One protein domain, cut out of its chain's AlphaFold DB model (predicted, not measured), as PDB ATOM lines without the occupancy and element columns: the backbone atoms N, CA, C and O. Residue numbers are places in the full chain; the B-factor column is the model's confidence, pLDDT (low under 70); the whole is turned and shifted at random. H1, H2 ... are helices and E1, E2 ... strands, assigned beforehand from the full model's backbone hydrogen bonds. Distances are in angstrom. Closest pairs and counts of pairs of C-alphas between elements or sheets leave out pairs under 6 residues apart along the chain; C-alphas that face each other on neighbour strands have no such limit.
ATOM      1  N   GLU A   9     202.623 180.027 148.820       93.75
ATOM      2  CA  GLU A   9     201.374 180.760 149.077       93.75
ATOM      3  C   GLU A   9     200.732 180.270 150.378       93.75
ATOM      4  O   GLU A   9     200.186 181.046 151.157       93.75
ATOM      5  N   ARG A  10     200.795 178.952 150.606       92.56
ATOM      6  CA  ARG A  10     200.231 178.265 151.772       92.56
ATOM      7  C   ARG A  10     201.134 177.107 152.178       92.56
ATOM      8  O   ARG A  10     201.679 176.408 151.322       92.56
ATOM      9  N   PHE A  11     201.279 176.874 153.479       93.25
ATOM     10  CA  PHE A  11     202.091 175.776 154.001       93.25
ATOM     11  C   PHE A  11     201.471 175.199 155.273       93.25
ATOM     12  O   PHE A  11     201.378 175.881 156.290       93.25
ATOM     13  N   TYR A  12     201.077 173.929 155.219       94.56
ATOM     14  CA  TYR A  12     200.434 173.220 156.321       94.56
ATOM     15  C   TYR A  12     201.365 172.116 156.816       94.56
ATOM     16  O   TYR A  12     201.683 171.178 156.080       94.56
ATOM     17  N   GLN A  13     201.820 172.229 158.066       94.00
ATOM     18  CA  GLN A  13     202.811 171.324 158.646       94.00
ATOM     19  C   GLN A  13     202.264 170.590 159.869       94.00
ATOM     20  O   GLN A  13     202.024 171.176 160.926       94.00
ATOM     21  N   TYR A  14     202.137 169.271 159.747       93.25
ATOM     22  CA  TYR A  14     201.774 168.403 160.861       93.25
ATOM     23  C   TYR A  14     203.002 168.048 161.709       93.25
ATOM     24  O   TYR A  14     202.955 168.131 162.941       93.25
ATOM     25  N   ALA A  15     204.102 167.700 161.033       92.56
ATOM     26  CA  ALA A  15     205.427 167.442 161.590       92.56
ATOM     27  C   ALA A  15     206.514 167.722 160.530       92.56
ATOM     28  O   ALA A  15     206.211 167.964 159.365       92.56
ATOM     29  N   ILE A  16     207.798 167.650 160.904       90.88
ATOM     30  CA  ILE A  16     208.929 167.954 159.998       90.88
ATOM     31  C   ILE A  16     208.863 167.149 158.685       90.88
ATOM     32  O   ILE A  16     209.174 167.669 157.611       90.88
ATOM     33  N   ASN A  17     208.449 165.880 158.755       93.12
ATOM     34  CA  ASN A  17     208.337 164.995 157.595       93.12
ATOM     35  C   ASN A  17     206.908 164.839 157.063       93.12
ATOM     36  O   ASN A  17     206.713 164.062 156.133       93.12
ATOM     37  N   ASP A  18     205.957 165.605 157.593       95.38
ATOM     38  CA  ASP A  18     204.531 165.499 157.301       95.38
ATOM     39  C   ASP A  18     203.976 166.896 157.017       95.38
ATOM     40  O   ASP A  18     203.612 167.635 157.939       95.38
ATOM     41  N   TYR A  19     203.944 167.277 155.739       95.38
ATOM     42  CA  TYR A  19     203.435 168.580 155.311       95.38
ATOM     43  C   TYR A  19     202.850 168.558 153.897       95.38
ATOM     44  O   TYR A  19     203.214 167.718 153.066       95.38
ATOM     45  N   VAL A  20     202.017 169.560 153.619       96.75
ATOM     46  CA  VAL A  20     201.613 169.970 152.272       96.75
ATOM     47  C   VAL A  20     201.913 171.461 152.086       96.75
ATOM     48  O   VAL A  20     201.540 172.295 152.907       96.75
ATOM     49  N   GLY A  21     202.647 171.792 151.025       95.31
ATOM     50  CA  GLY A  21     203.021 173.161 150.671       95.31
ATOM     51  C   GLY A  21     202.554 173.512 149.266       95.31
ATOM     52  O   GLY A  21     202.819 172.762 148.328       95.31
ATOM     53  N   VAL A  22     201.896 174.657 149.124       96.06
ATOM     54  CA  VAL A  22     201.425 175.214 147.852       96.06
ATOM     55  C   VAL A  22     202.395 176.310 147.428       96.06
ATOM     56  O   VAL A  22     202.508 177.323 148.117       96.06
ATOM     57  N   LYS A  23     203.156 176.084 146.354       95.25
ATOM     58  CA  LYS A  23     204.146 177.045 145.844       95.25
ATOM     59  C   LYS A  23     203.476 178.246 145.169       95.25
ATOM     60  O   LYS A  23     202.353 178.128 144.684       95.25
ATOM     61  N   GLU A  24     204.194 179.370 145.125       94.19
ATOM     62  CA  GLU A  24     203.794 180.561 144.356       94.19
ATOM     63  C   GLU A  24     203.464 180.210 142.893       94.19
ATOM     64  O   GLU A  24     204.164 179.417 142.258       94.19
ATOM     65  N   GLY A  25     202.383 180.800 142.377       92.81
ATOM     66  CA  GLY A  25     201.853 180.583 141.030       92.81
ATOM     67  C   GLY A  25     200.776 179.497 140.953       92.81
ATOM     68  O   GLY A  25     200.215 179.268 139.877       92.81
ATOM     69  N   TRP A  26     200.455 178.816 142.060       95.00
ATOM     70  CA  TRP A  26     199.385 177.816 142.065       95.00
ATOM     71  C   TRP A  26     198.019 178.477 141.930       95.00
ATOM     72  O   TRP A  26     197.222 178.013 141.122       95.00
ATOM     73  N   SER A  27     197.765 179.575 142.649       92.12
ATOM     74  CA  SER A  27     196.457 180.247 142.609       92.12
ATOM     75  C   SER A  27     196.096 180.772 141.211       92.12
ATOM     76  O   SER A  27     194.921 180.901 140.880       92.12
ATOM     77  N   GLU A  28     197.098 181.019 140.362       93.81
ATOM     78  CA  GLU A  28     196.913 181.434 138.967       93.81
ATOM     79  C   GLU A  28     196.809 180.230 138.018       93.81
ATOM     80  O   GLU A  28     195.888 180.137 137.210       93.81
ATOM     81  N   SER A  29     197.746 179.282 138.113       94.56
ATOM     82  CA  SER A  29     197.889 178.203 137.124       94.56
ATOM     83  C   SER A  29     197.108 176.931 137.445       94.56
ATOM     84  O   SER A  29     196.889 176.107 136.559       94.56
ATOM     85  N   HIS A  30     196.765 176.722 138.718       92.25
ATOM     86  CA  HIS A  30     196.250 175.464 139.266       92.25
ATOM     87  C   HIS A  30     197.137 174.246 138.928       92.25
ATOM     88  O   HIS A  30     196.686 173.096 138.905       92.25
ATOM     89  N   ASN A  31     198.430 174.476 138.669       93.56
ATOM     90  CA  ASN A  31     199.366 173.426 138.293       93.56
ATOM     91  C   ASN A  31     199.708 172.542 139.501       93.56
ATOM     92  O   ASN A  31     200.377 172.972 140.442       93.56
ATOM     93  N   LYS A  32     199.318 171.264 139.447       91.81
ATOM     94  CA  LYS A  32     199.577 170.284 140.516       91.81
ATOM     95  C   LYS A  32     201.064 170.081 140.828       91.81
ATOM     96  O   LYS A  32     201.384 169.725 141.957       91.81
ATOM     97  N   ALA A  33     201.975 170.358 139.889       93.12
ATOM     98  CA  ALA A  33     203.422 170.302 140.131       93.12
ATOM     99  C   ALA A  33     203.905 171.344 141.163       93.12
ATOM    100  O   ALA A  33     204.995 171.208 141.721       93.12
ATOM    101  N   LEU A  34     203.092 172.368 141.444       95.00
ATOM    102  CA  LEU A  34     203.344 173.374 142.479       95.00
ATOM    103  C   LEU A  34     202.895 172.922 143.876       95.00
ATOM    104  O   LEU A  34     203.096 173.650 144.846       95.00
ATOM    105  N   ILE A  35     202.334 171.718 144.010       95.75
ATOM    106  CA  ILE A  35     201.933 171.144 145.293       95.75
ATOM    107  C   ILE A  35     203.017 170.171 145.763       95.75
ATOM    108  O   ILE A  35     203.258 169.127 145.158       95.75
ATOM    109  N   LYS A  36     203.665 170.490 146.883       95.12
ATOM    110  CA  LYS A  36     204.689 169.651 147.515       95.12
ATOM    111  C   LYS A  36     204.074 168.884 148.681       95.12
ATOM    112  O   LYS A  36     203.653 169.499 149.655       95.12
ATOM    113  N   LYS A  37     204.062 167.553 148.602       95.94
ATOM    114  CA  LYS A  37     203.484 166.655 149.619       95.94
ATOM    115  C   LYS A  37     204.578 165.810 150.262       95.94
ATOM    116  O   LYS A  37     205.463 165.310 149.566       95.94
ATOM    117  N   LYS A  38     204.527 165.620 151.582       94.62
ATOM    118  CA  LYS A  38     205.462 164.748 152.307       94.62
ATOM    119  C   LYS A  38     204.759 163.958 153.406       94.62
ATOM    120  O   LYS A  38     203.833 164.459 154.039       94.62
ATOM    121  N   GLY A  39     205.237 162.735 153.633       93.31
ATOM    122  CA  GLY A  39     204.791 161.886 154.735       93.31
ATOM    123  C   GLY A  39     203.317 161.525 154.608       93.31
ATOM    124  O   GLY A  39     202.908 161.013 153.566       93.31
ATOM    125  N   LEU A  40     202.534 161.815 155.645       93.44
ATOM    126  CA  LEU A  40     201.105 161.505 155.705       93.44
ATOM    127  C   LEU A  40     200.264 162.166 154.606       93.44
ATOM    128  O   LEU A  40     199.141 161.734 154.414       93.44
ATOM    129  N   PHE A  41     200.779 163.181 153.902       95.50
ATOM    130  CA  PHE A  41     200.069 163.894 152.829       95.50
ATOM    131  C   PHE A  41     200.290 163.280 151.438       95.50
ATOM    132  O   PHE A  41     199.786 163.803 150.447       95.50
ATOM    133  N   ILE A  42     201.069 162.200 151.326       93.81
ATOM    134  CA  ILE A  42     201.261 161.493 150.056       93.81
ATOM    135  C   ILE A  42     199.978 160.717 149.725       93.81
ATOM    136  O   ILE A  42     199.625 159.770 150.420       93.81
ATOM    137  N   ASP A  43     199.311 161.106 148.642       92.19
ATOM    138  CA  ASP A  43     198.057 160.530 148.136       92.19
ATOM    139  C   ASP A  43     198.247 159.673 146.874       92.19
ATOM    140  O   ASP A  43     197.283 159.267 146.226       92.19
ATOM    141  N   GLU A  44     199.497 159.337 146.560       90.38
ATOM    142  CA  GLU A  44     199.870 158.457 145.456       90.38
ATOM    143  C   GLU A  44     200.551 157.182 145.975       90.38
ATOM    144  O   GLU A  44     201.325 157.237 146.943       90.38
ATOM    145  N   PRO A  45     200.326 156.018 145.336       85.12
ATOM    146  CA  PRO A  45     200.979 154.777 145.733       85.12
ATOM    147  C   PRO A  45     202.507 154.898 145.682       85.12
ATOM    148  O   PRO A  45     203.082 155.259 144.658       85.12
ATOM    149  N   GLN A  46     203.182 154.529 146.771       82.56
ATOM    150  CA  GLN A  46     204.645 154.489 146.836       82.56
ATOM    151  C   GLN A  46     205.128 153.041 146.731       82.56
ATOM    152  O   GLN A  46     204.848 152.218 147.608       82.56
ATOM    153  N   LEU A  47     205.873 152.724 145.669       76.00
ATOM    154  CA  LEU A  47     206.449 151.392 145.475       76.00
ATOM    155  C   LEU A  47     207.356 151.010 146.657       76.00
ATOM    156  O   LEU A  47     208.150 151.813 147.144       76.00
ATOM    157  N   GLY A  48     207.228 149.770 147.130       67.25
ATOM    158  CA  GLY A  48     208.044 149.230 148.224       67.25
ATOM    159  C   GLY A  48     207.596 149.608 149.642       67.25
ATOM    160  O   GLY A  48     208.191 149.118 150.601       67.25
ATOM    161  N   LYS A  49     206.542 150.420 149.809       69.94
ATOM    162  CA  LYS A  49     205.934 150.714 151.120       69.94
ATOM    163  C   LYS A  49     204.618 149.951 151.307       69.94
ATOM    164  O   LYS A  49     203.974 149.548 150.342       69.94
ATOM    165  N   GLY A  50     204.222 149.737 152.565       69.94
ATOM    166  CA  GLY A  50     202.857 149.301 152.876       69.94
ATOM    167  C   GLY A  50     201.849 150.342 152.383       69.94
ATOM    168  O   GLY A  50     202.154 151.534 152.391       69.94
ATOM    169  N   LEU A  51     200.672 149.902 151.938       81.12
ATOM    170  CA  LEU A  51     199.641 150.802 151.421       81.12
ATOM    171  C   LEU A  51     198.650 151.116 152.542       81.12
ATOM    172  O   LEU A  51     197.901 150.236 152.959       81.12
ATOM    173  N   ALA A  52     198.664 152.350 153.036       89.25
ATOM    174  CA  ALA A  52     197.545 152.907 153.787       89.25
ATOM    175  C   ALA A  52     196.472 153.422 152.803       89.25
ATOM    176  O   ALA A  52     196.797 153.644 151.632       89.25
ATOM    177  N   PRO A  53     195.220 153.633 153.245       94.00
ATOM    178  CA  PRO A  53     194.181 154.189 152.385       94.00
ATOM    179  C   PRO A  53     194.581 155.575 151.870       94.00
ATOM    180  O   PRO A  53     194.788 156.496 152.656       94.00
ATOM    181  N   LEU A  54     194.662 155.726 150.548       96.00
ATOM    182  CA  LEU A  54     195.035 156.982 149.888       96.00
ATOM    183  C   LEU A  54     193.898 158.010 149.876       96.00
ATOM    184  O   LEU A  54     194.144 159.196 149.684       96.00
ATOM    185  N   ILE A  55     192.659 157.579 150.125       97.94
ATOM    186  CA  ILE A  55     191.513 158.490 150.146       97.94
ATOM    187  C   ILE A  55     191.603 159.538 151.270       97.94
ATOM    188  O   ILE A  55     191.120 160.655 151.110       97.94
ATOM    189  N   ILE A  56     192.259 159.203 152.389       97.62
ATOM    190  CA  ILE A  56     192.452 160.116 153.526       97.62
ATOM    191  C   ILE A  56     193.401 161.268 153.147       97.62
ATOM    192  O   ILE A  56     192.970 162.420 153.229       97.62
ATOM    193  N   PRO A  57     194.653 161.022 152.701       97.31
ATOM    194  CA  PRO A  57     195.529 162.105 152.264       97.31
ATOM    195  C   PRO A  57     194.970 162.883 151.072       97.31
ATOM    196  O   PRO A  57     195.143 164.098 151.030       97.31
ATOM    197  N   GLU A  58     194.257 162.235 150.143       98.19
ATOM    198  CA  GLU A  58     193.607 162.940 149.032       98.19
ATOM    199  C   GLU A  58     192.580 163.966 149.539       98.19
ATOM    200  O   GLU A  58     192.604 165.121 149.112       98.19
ATOM    201  N   ALA A  59     191.710 163.566 150.472       98.56
ATOM    202  CA  ALA A  59     190.699 164.447 151.052       98.56
ATOM    203  C   ALA A  59     191.322 165.621 151.821       98.56
ATOM    204  O   ALA A  59     190.898 166.761 151.654       98.56
ATOM    205  N   ILE A  60     192.368 165.361 152.613       98.12
ATOM    206  CA  ILE A  60     193.089 166.397 153.365       98.12
ATOM    207  C   ILE A  60     193.759 167.397 152.415       98.12
ATOM    208  O   ILE A  60     193.679 168.607 152.625       98.12
ATOM    209  N   ASN A  61     194.407 166.909 151.354       97.62
ATOM    210  CA  ASN A  61     195.057 167.772 150.371       97.62
ATOM    211  C   ASN A  61     194.040 168.656 149.644       97.62
ATOM    212  O   ASN A  61     194.261 169.857 149.528       97.62
ATOM    213  N   LYS A  62     192.918 168.087 149.191       97.75
ATOM    214  CA  LYS A  62     191.853 168.849 148.525       97.75
ATOM    215  C   LYS A  62     191.221 169.894 149.443       97.75
ATOM    216  O   LYS A  62     190.965 171.005 148.989       97.75
ATOM    217  N   TYR A  63     191.062 169.594 150.730       97.81
ATOM    218  CA  TYR A  63     190.614 170.578 151.714       97.81
ATOM    219  C   TYR A  63     191.568 171.775 151.798       97.81
ATOM    220  O   TYR A  63     191.160 172.911 151.576       97.81
ATOM    221  N   PHE A  64     192.860 171.537 152.037       95.88
ATOM    222  CA  PHE A  64     193.822 172.625 152.238       95.88
ATOM    223  C   PHE A  64     194.190 173.392 150.967       95.88
ATOM    224  O   PHE A  64     194.488 174.587 151.024       95.88
ATOM    225  N   VAL A  65     194.216 172.710 149.823       95.50
ATOM    226  CA  VAL A  65     194.671 173.289 148.556       95.50
ATOM    227  C   VAL A  65     193.506 173.888 147.772       95.50
ATOM    228  O   VAL A  65     193.620 175.018 147.298       95.50
ATOM    229  N   GLU A  66     192.383 173.177 147.687       94.50
ATOM    230  CA  GLU A  66     191.245 173.505 146.815       94.50
ATOM    231  C   GLU A  66     190.003 173.973 147.598       94.50
ATOM    232  O   GLU A  66     189.038 174.423 146.990       94.50
ATOM    233  N   GLY A  67     190.004 173.889 148.935       95.12
ATOM    234  CA  GLY A  67     188.844 174.239 149.763       95.12
ATOM    235  C   GLY A  67     187.695 173.229 149.682       95.12
ATOM    236  O   GLY A  67     186.582 173.531 150.107       95.12
ATOM    237  N   ILE A  68     187.939 172.036 149.128       97.88
ATOM    238  CA  ILE A  68     186.912 171.002 148.952       97.88
ATOM    239  C   ILE A  68     186.737 170.226 150.266       97.88
ATOM    240  O   ILE A  68     187.718 169.680 150.780       97.88
ATOM    241  N   PRO A  69     185.510 170.105 150.802       98.12
ATOM    242  CA  PRO A  69     185.282 169.386 152.050       98.12
ATOM    243  C   PRO A  69     185.599 167.882 151.911       98.12
ATOM    244  O   PRO A  69     185.334 167.284 150.856       98.12
ATOM    245  N   PRO A  70     186.130 167.226 152.966       98.56
ATOM    246  CA  PRO A  70     186.441 165.798 152.943       98.56
ATOM    247  C   PRO A  70     185.271 164.904 152.519       98.56
ATOM    248  O   PRO A  70     185.488 163.911 151.826       98.56
ATOM    249  N   GLU A  71     184.033 165.254 152.881       98.50
ATOM    250  CA  GLU A  71     182.810 164.530 152.518       98.50
ATOM    251  C   GLU A  71     182.668 164.375 151.017       98.50
ATOM    252  O   GLU A  71     182.344 163.281 150.564       98.50
ATOM    253  N   GLN A  72     182.915 165.450 150.269       98.56
ATOM    254  CA  GLN A  72     182.788 165.440 148.823       98.56
ATOM    255  C   GLN A  72     183.812 164.470 148.228       98.56
ATOM    256  O   GLN A  72     183.452 163.516 147.548       98.56
ATOM    257  N   THR A  73     185.086 164.625 148.595       98.38
ATOM    258  CA  THR A  73     186.162 163.760 148.086       98.38
ATOM    259  C   THR A  73     185.946 162.288 148.438       98.38
ATOM    260  O   THR A  73     186.129 161.418 147.590       98.38
ATOM    261  N   ILE A  74     185.574 161.999 149.687       98.44
ATOM    262  CA  ILE A  74     185.435 160.631 150.191       98.44
ATOM    263  C   ILE A  74     184.175 159.958 149.635       98.44
ATOM    264  O   ILE A  74     184.249 158.794 149.251       98.44
ATOM    265  N   LYS A  75     183.027 160.643 149.586       97.88
ATOM    266  CA  LYS A  75     181.752 160.022 149.180       97.88
ATOM    267  C   LYS A  75     181.565 159.945 147.667       97.88
ATOM    268  O   LYS A  75     180.858 159.055 147.212       97.88
ATOM    269  N   GLU A  76     182.192 160.835 146.897       97.88
ATOM    270  CA  GLU A  76     182.151 160.804 145.425       97.88
ATOM    271  C   GLU A  76     183.241 159.906 144.820       97.88
ATOM    272  O   GLU A  76     183.304 159.713 143.605       97.88
ATOM    273  N   CYS A  77     184.131 159.347 145.646       97.81
ATOM    274  CA  CYS A  77     185.174 158.461 145.161       97.81
ATOM    275  C   CYS A  77     184.582 157.131 144.683       97.81
ATOM    276  O   CYS A  77     183.965 156.413 145.462       97.81
ATOM    277  N   THR A  78     184.855 156.774 143.426       96.69
ATOM    278  CA  THR A  78     184.419 155.514 142.800       96.69
ATOM    279  C   THR A  78     185.502 154.429 142.771       96.69
ATOM    280  O   THR A  78     185.227 153.277 142.439       96.69
ATOM    281  N   ASP A  79     186.741 154.757 143.158       95.69
ATOM    282  CA  ASP A  79     187.864 153.816 143.159       95.69
ATOM    283  C   ASP A  79     188.066 153.163 144.534       95.69
ATOM    284  O   ASP A  79     188.734 153.703 145.421       95.69
ATOM    285  N   ILE A 157     181.035 150.699 152.359       97.38
ATOM    286  CA  ILE A 157     182.184 151.449 152.884       97.38
ATOM    287  C   ILE A 157     181.775 152.171 154.170       97.38
ATOM    288  O   ILE A 157     180.742 152.837 154.231       97.38
ATOM    289  N   ASN A 158     182.606 152.069 155.206       97.44
ATOM    290  CA  ASN A 158     182.424 152.848 156.422       97.44
ATOM    291  C   ASN A 158     182.990 154.261 156.215       97.44
ATOM    292  O   ASN A 158     184.088 154.572 156.671       97.44
ATOM    293  N   TYR A 159     182.248 155.121 155.511       97.62
ATOM    294  CA  TYR A 159     182.675 156.499 155.234       97.62
ATOM    295  C   TYR A 159     182.971 157.306 156.505       97.62
ATOM    296  O   TYR A 159     183.873 158.141 156.493       97.62
ATOM    297  N   SER A 160     182.262 157.031 157.605       96.69
ATOM    298  CA  SER A 160     182.474 157.709 158.891       96.69
ATOM    299  C   SER A 160     183.896 157.507 159.424       96.69
ATOM    300  O   SER A 160     184.525 158.464 159.874       96.69
ATOM    301  N   TYR A 161     184.442 156.290 159.299       97.00
ATOM    302  CA  TYR A 161     185.836 156.010 159.653       97.00
ATOM    303  C   TYR A 161     186.804 156.921 158.879       97.00
ATOM    304  O   TYR A 161     187.614 157.617 159.486       97.00
ATOM    305  N   TYR A 162     186.688 156.969 157.548       97.88
ATOM    306  CA  TYR A 162     187.606 157.752 156.711       97.88
ATOM    307  C   TYR A 162     187.475 159.259 156.961       97.88
ATOM    308  O   TYR A 162     188.486 159.958 157.005       97.88
ATOM    309  N   LEU A 163     186.250 159.750 157.180       98.31
ATOM    310  CA  LEU A 163     185.997 161.148 157.536       98.31
ATOM    311  C   LEU A 163     186.615 161.504 158.885       98.31
ATOM    312  O   LEU A 163     187.292 162.518 159.001       98.31
ATOM    313  N   THR A 164     186.440 160.641 159.887       97.25
ATOM    314  CA  THR A 164     187.014 160.830 161.222       97.25
ATOM    315  C   THR A 164     188.538 160.912 161.152       97.25
ATOM    316  O   THR A 164     189.133 161.804 161.752       97.25
ATOM    317  N   GLU A 165     189.184 160.027 160.390       96.50
ATOM    318  CA  GLU A 165     190.640 160.062 160.206       96.50
ATOM    319  C   GLU A 165     191.115 161.337 159.496       96.50
ATOM    320  O   GLU A 165     192.115 161.928 159.911       96.50
ATOM    321  N   ALA A 166     190.390 161.805 158.475       97.94
ATOM    322  CA  ALA A 166     190.714 163.059 157.796       97.94
ATOM    323  C   ALA A 166     190.572 164.272 158.735       97.94
ATOM    324  O   ALA A 166     191.504 165.070 158.871       97.94
ATOM    325  N   TYR A 167     189.446 164.379 159.447       97.81
ATOM    326  CA  TYR A 167     189.175 165.506 160.341       97.81
ATOM    327  C   TYR A 167     190.104 165.557 161.553       97.81
ATOM    328  O   TYR A 167     190.523 166.645 161.939       97.81
ATOM    329  N   LYS A 168     190.541 164.409 162.091       96.00
ATOM    330  CA  LYS A 168     191.578 164.362 163.140       96.00
ATOM    331  C   LYS A 168     192.841 165.141 162.750       96.00
ATOM    332  O   LYS A 168     193.489 165.744 163.609       96.00
ATOM    333  N   ILE A 169     193.219 165.104 161.471       96.56
ATOM    334  CA  ILE A 169     194.401 165.803 160.956       96.56
ATOM    335  C   ILE A 169     194.067 167.265 160.654       96.56
ATOM    336  O   ILE A 169     194.815 168.142 161.089       96.56
ATOM    337  N   ILE A 170     192.946 167.518 159.969       96.69
ATOM    338  CA  ILE A 170     192.495 168.868 159.603       96.69
ATOM    339  C   ILE A 170     192.330 169.743 160.844       96.69
ATOM    340  O   ILE A 170     192.993 170.769 160.960       96.69
ATOM    341  N   GLU A 171     191.551 169.296 161.832       95.38
ATOM    342  CA  GLU A 171     191.301 170.073 163.046       95.38
ATOM    343  C   GLU A 171     192.587 170.396 163.808       95.38
ATOM    344  O   GLU A 171     192.712 171.461 164.409       95.38
ATOM    345  N   LYS A 172     193.552 169.471 163.820       93.62
ATOM    346  CA  LYS A 172     194.833 169.683 164.499       93.62
ATOM    347  C   LYS A 172     195.679 170.751 163.806       93.62
ATOM    348  O   LYS A 172     196.472 171.406 164.481       93.62
ATOM    349  N   LEU A 173     195.549 170.907 162.494       92.31
ATOM    350  CA  LEU A 173     196.247 171.935 161.724       92.31
ATOM    351  C   LEU A 173     195.519 173.278 161.819       92.31
ATOM    352  O   LEU A 173     196.162 174.271 162.151       92.31
ATOM    353  N   ASP A 174     194.194 173.288 161.664       88.94
ATOM    354  CA  ASP A 174     193.375 174.503 161.768       88.94
ATOM    355  C   ASP A 174     193.489 175.137 163.165       88.94
ATOM    356  O   ASP A 174     193.732 176.337 163.293       88.94
ATOM    357  N   LYS A 175     193.438 174.331 164.239       83.06
ATOM    358  CA  LYS A 175     193.619 174.823 165.621       83.06
ATOM    359  C   LYS A 175     194.997 175.449 165.854       83.06
ATOM    360  O   LYS A 175     195.095 176.410 166.604       83.06
ATOM    361  N   LYS A 176     196.055 174.921 165.226       70.81
ATOM    362  CA  LYS A 176     197.414 175.486 165.329       70.81
ATOM    363  C   LYS A 176     197.566 176.790 164.549       70.81
ATOM    364  O   LYS A 176     198.386 177.618 164.930       70.81
ATOM    365  N   GLN A 177     196.818 176.955 163.462       59.91
ATOM    366  CA  GLN A 177     196.885 178.146 162.622       59.91
ATOM    367  C   GLN A 177     196.172 179.349 163.258       59.91
ATOM    368  O   GLN A 177     196.598 180.480 163.054       59.91
ATOM    369  N   LEU A 178     195.131 179.110 164.062       59.50
ATOM    370  CA  LEU A 178     194.365 180.155 164.756       59.50
ATOM    371  C   LEU A 178     195.044 180.710 166.023       59.50
ATOM    372  O   LEU A 178     194.562 181.683 166.592       59.50
ATOM    373  N   THR A 179     196.135 180.099 166.490       46.84
ATOM    374  CA  THR A 179     196.864 180.506 167.709       46.84
ATOM    375  C   THR A 179     198.119 181.342 167.428       46.84
ATOM    376  O   THR A 179     199.099 181.228 168.163       46.84
TER     377      THR A 179
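Overview. This is residues 9 to 79 and 157 to 179 of the 180 residues of an uncharacterized protein of Methanobrevibacter sp (UniProt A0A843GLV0). A small three-stranded sheet, E1, E2 and E3, is covered on one face by the helix H2, which is the middle of the domain; the long helix H4 crosses H2 and reaches E1 at the sheet's edge, and the short H3 packs on H2 and H4. Residues 46 to 51, in the loop between E3 and H2, stick out, and the four-residue H1 is at one end of the sheet. The 94 printed residues hold four named helices and three named strands, along the chain E1 E2 H1 E3 H2 H3 H4; the sheet's order is E1 - E2 - E3, all antiparallel, and the class is mixed, helices and strands. The whole is compact, with a radius of gyration of the C-alphas of 13.3 A and spans of 37 by 34 by 26 A.

Arrangement. E1, residues 9 to 15, and E2, residues 18 to 23, form a hairpin, with N 12 and O 20 at 2.9 A. H1, residues 26 to 29, is only just not on the sheet, with 4 pairs of C-alphas within 10 A. E3, residues 35 to 38, is the antiparallel neighbour of E2, with N 36 and O 21 at 2.8 A. H2, residues 55 to 66, is on the sheet at a height of 10.2 A and over E2; its line and that of E2 stand at 34 degrees on the local plane, slantwise to the strands. The closest C-alphas of H2 and E2 are those of Val 65 and Val 22, 7.1 A apart. H3, residues 70 to 75, touches H2 at Pro 70 and Ala 59, 4.9 A between C-alphas, at a steep tilt of 45 degrees, opposite ways. H4, residues 159 to 177, touches H2 with its residues 162 to 170 alone, closest at the C-alphas of Ala 166 and Ile 56, 5.5 A apart, at a steep tilt of 41 degrees, the same way. H4 touches H3 with residues 159 to 167 alone, closest at the C-alphas of Leu 163 and Pro 70, 6.6 A apart, at a shallow tilt of 13 degrees, opposite ways. With one of these three pairs at a shallow tilt, the helix packing is mostly crossed, but only just. H4 only grazes the sheet, with residues 169 to 177. In H2 and H3 every O i to N i+4 pair is within hydrogen-bond range, in H4 12 of 15, and H1 is too short for such a pair.

Along the chain. E1 begins at C-alpha 9 (201.374, 180.760, 149.077) and is 18.7 A long; E2 is 16.3 A, H1 5.2 A and E3 10.1 A. H2 begins at C-alpha 55 (191.513, 158.490, 150.146) and is 15.4 A long, and H3 is 8.3 A. H4, 26.9 A long with a kink of 26 degrees near residue 166, ends at C-alpha 177 (196.885, 178.146, 162.622).

Size, cuts and confidence. The two C-alphas farthest apart, those of Gly 48 and Thr 179, are 38.5 A apart. Residues 80 to 156 are not printed, and C-alphas 79 and 157 are 11.5 A apart across the cut. The link from E3 to H2 is long, with 16 residues. Mean pLDDT of the printed part is 92.3; residues 48 to 50 and 177 to 179 are under 70.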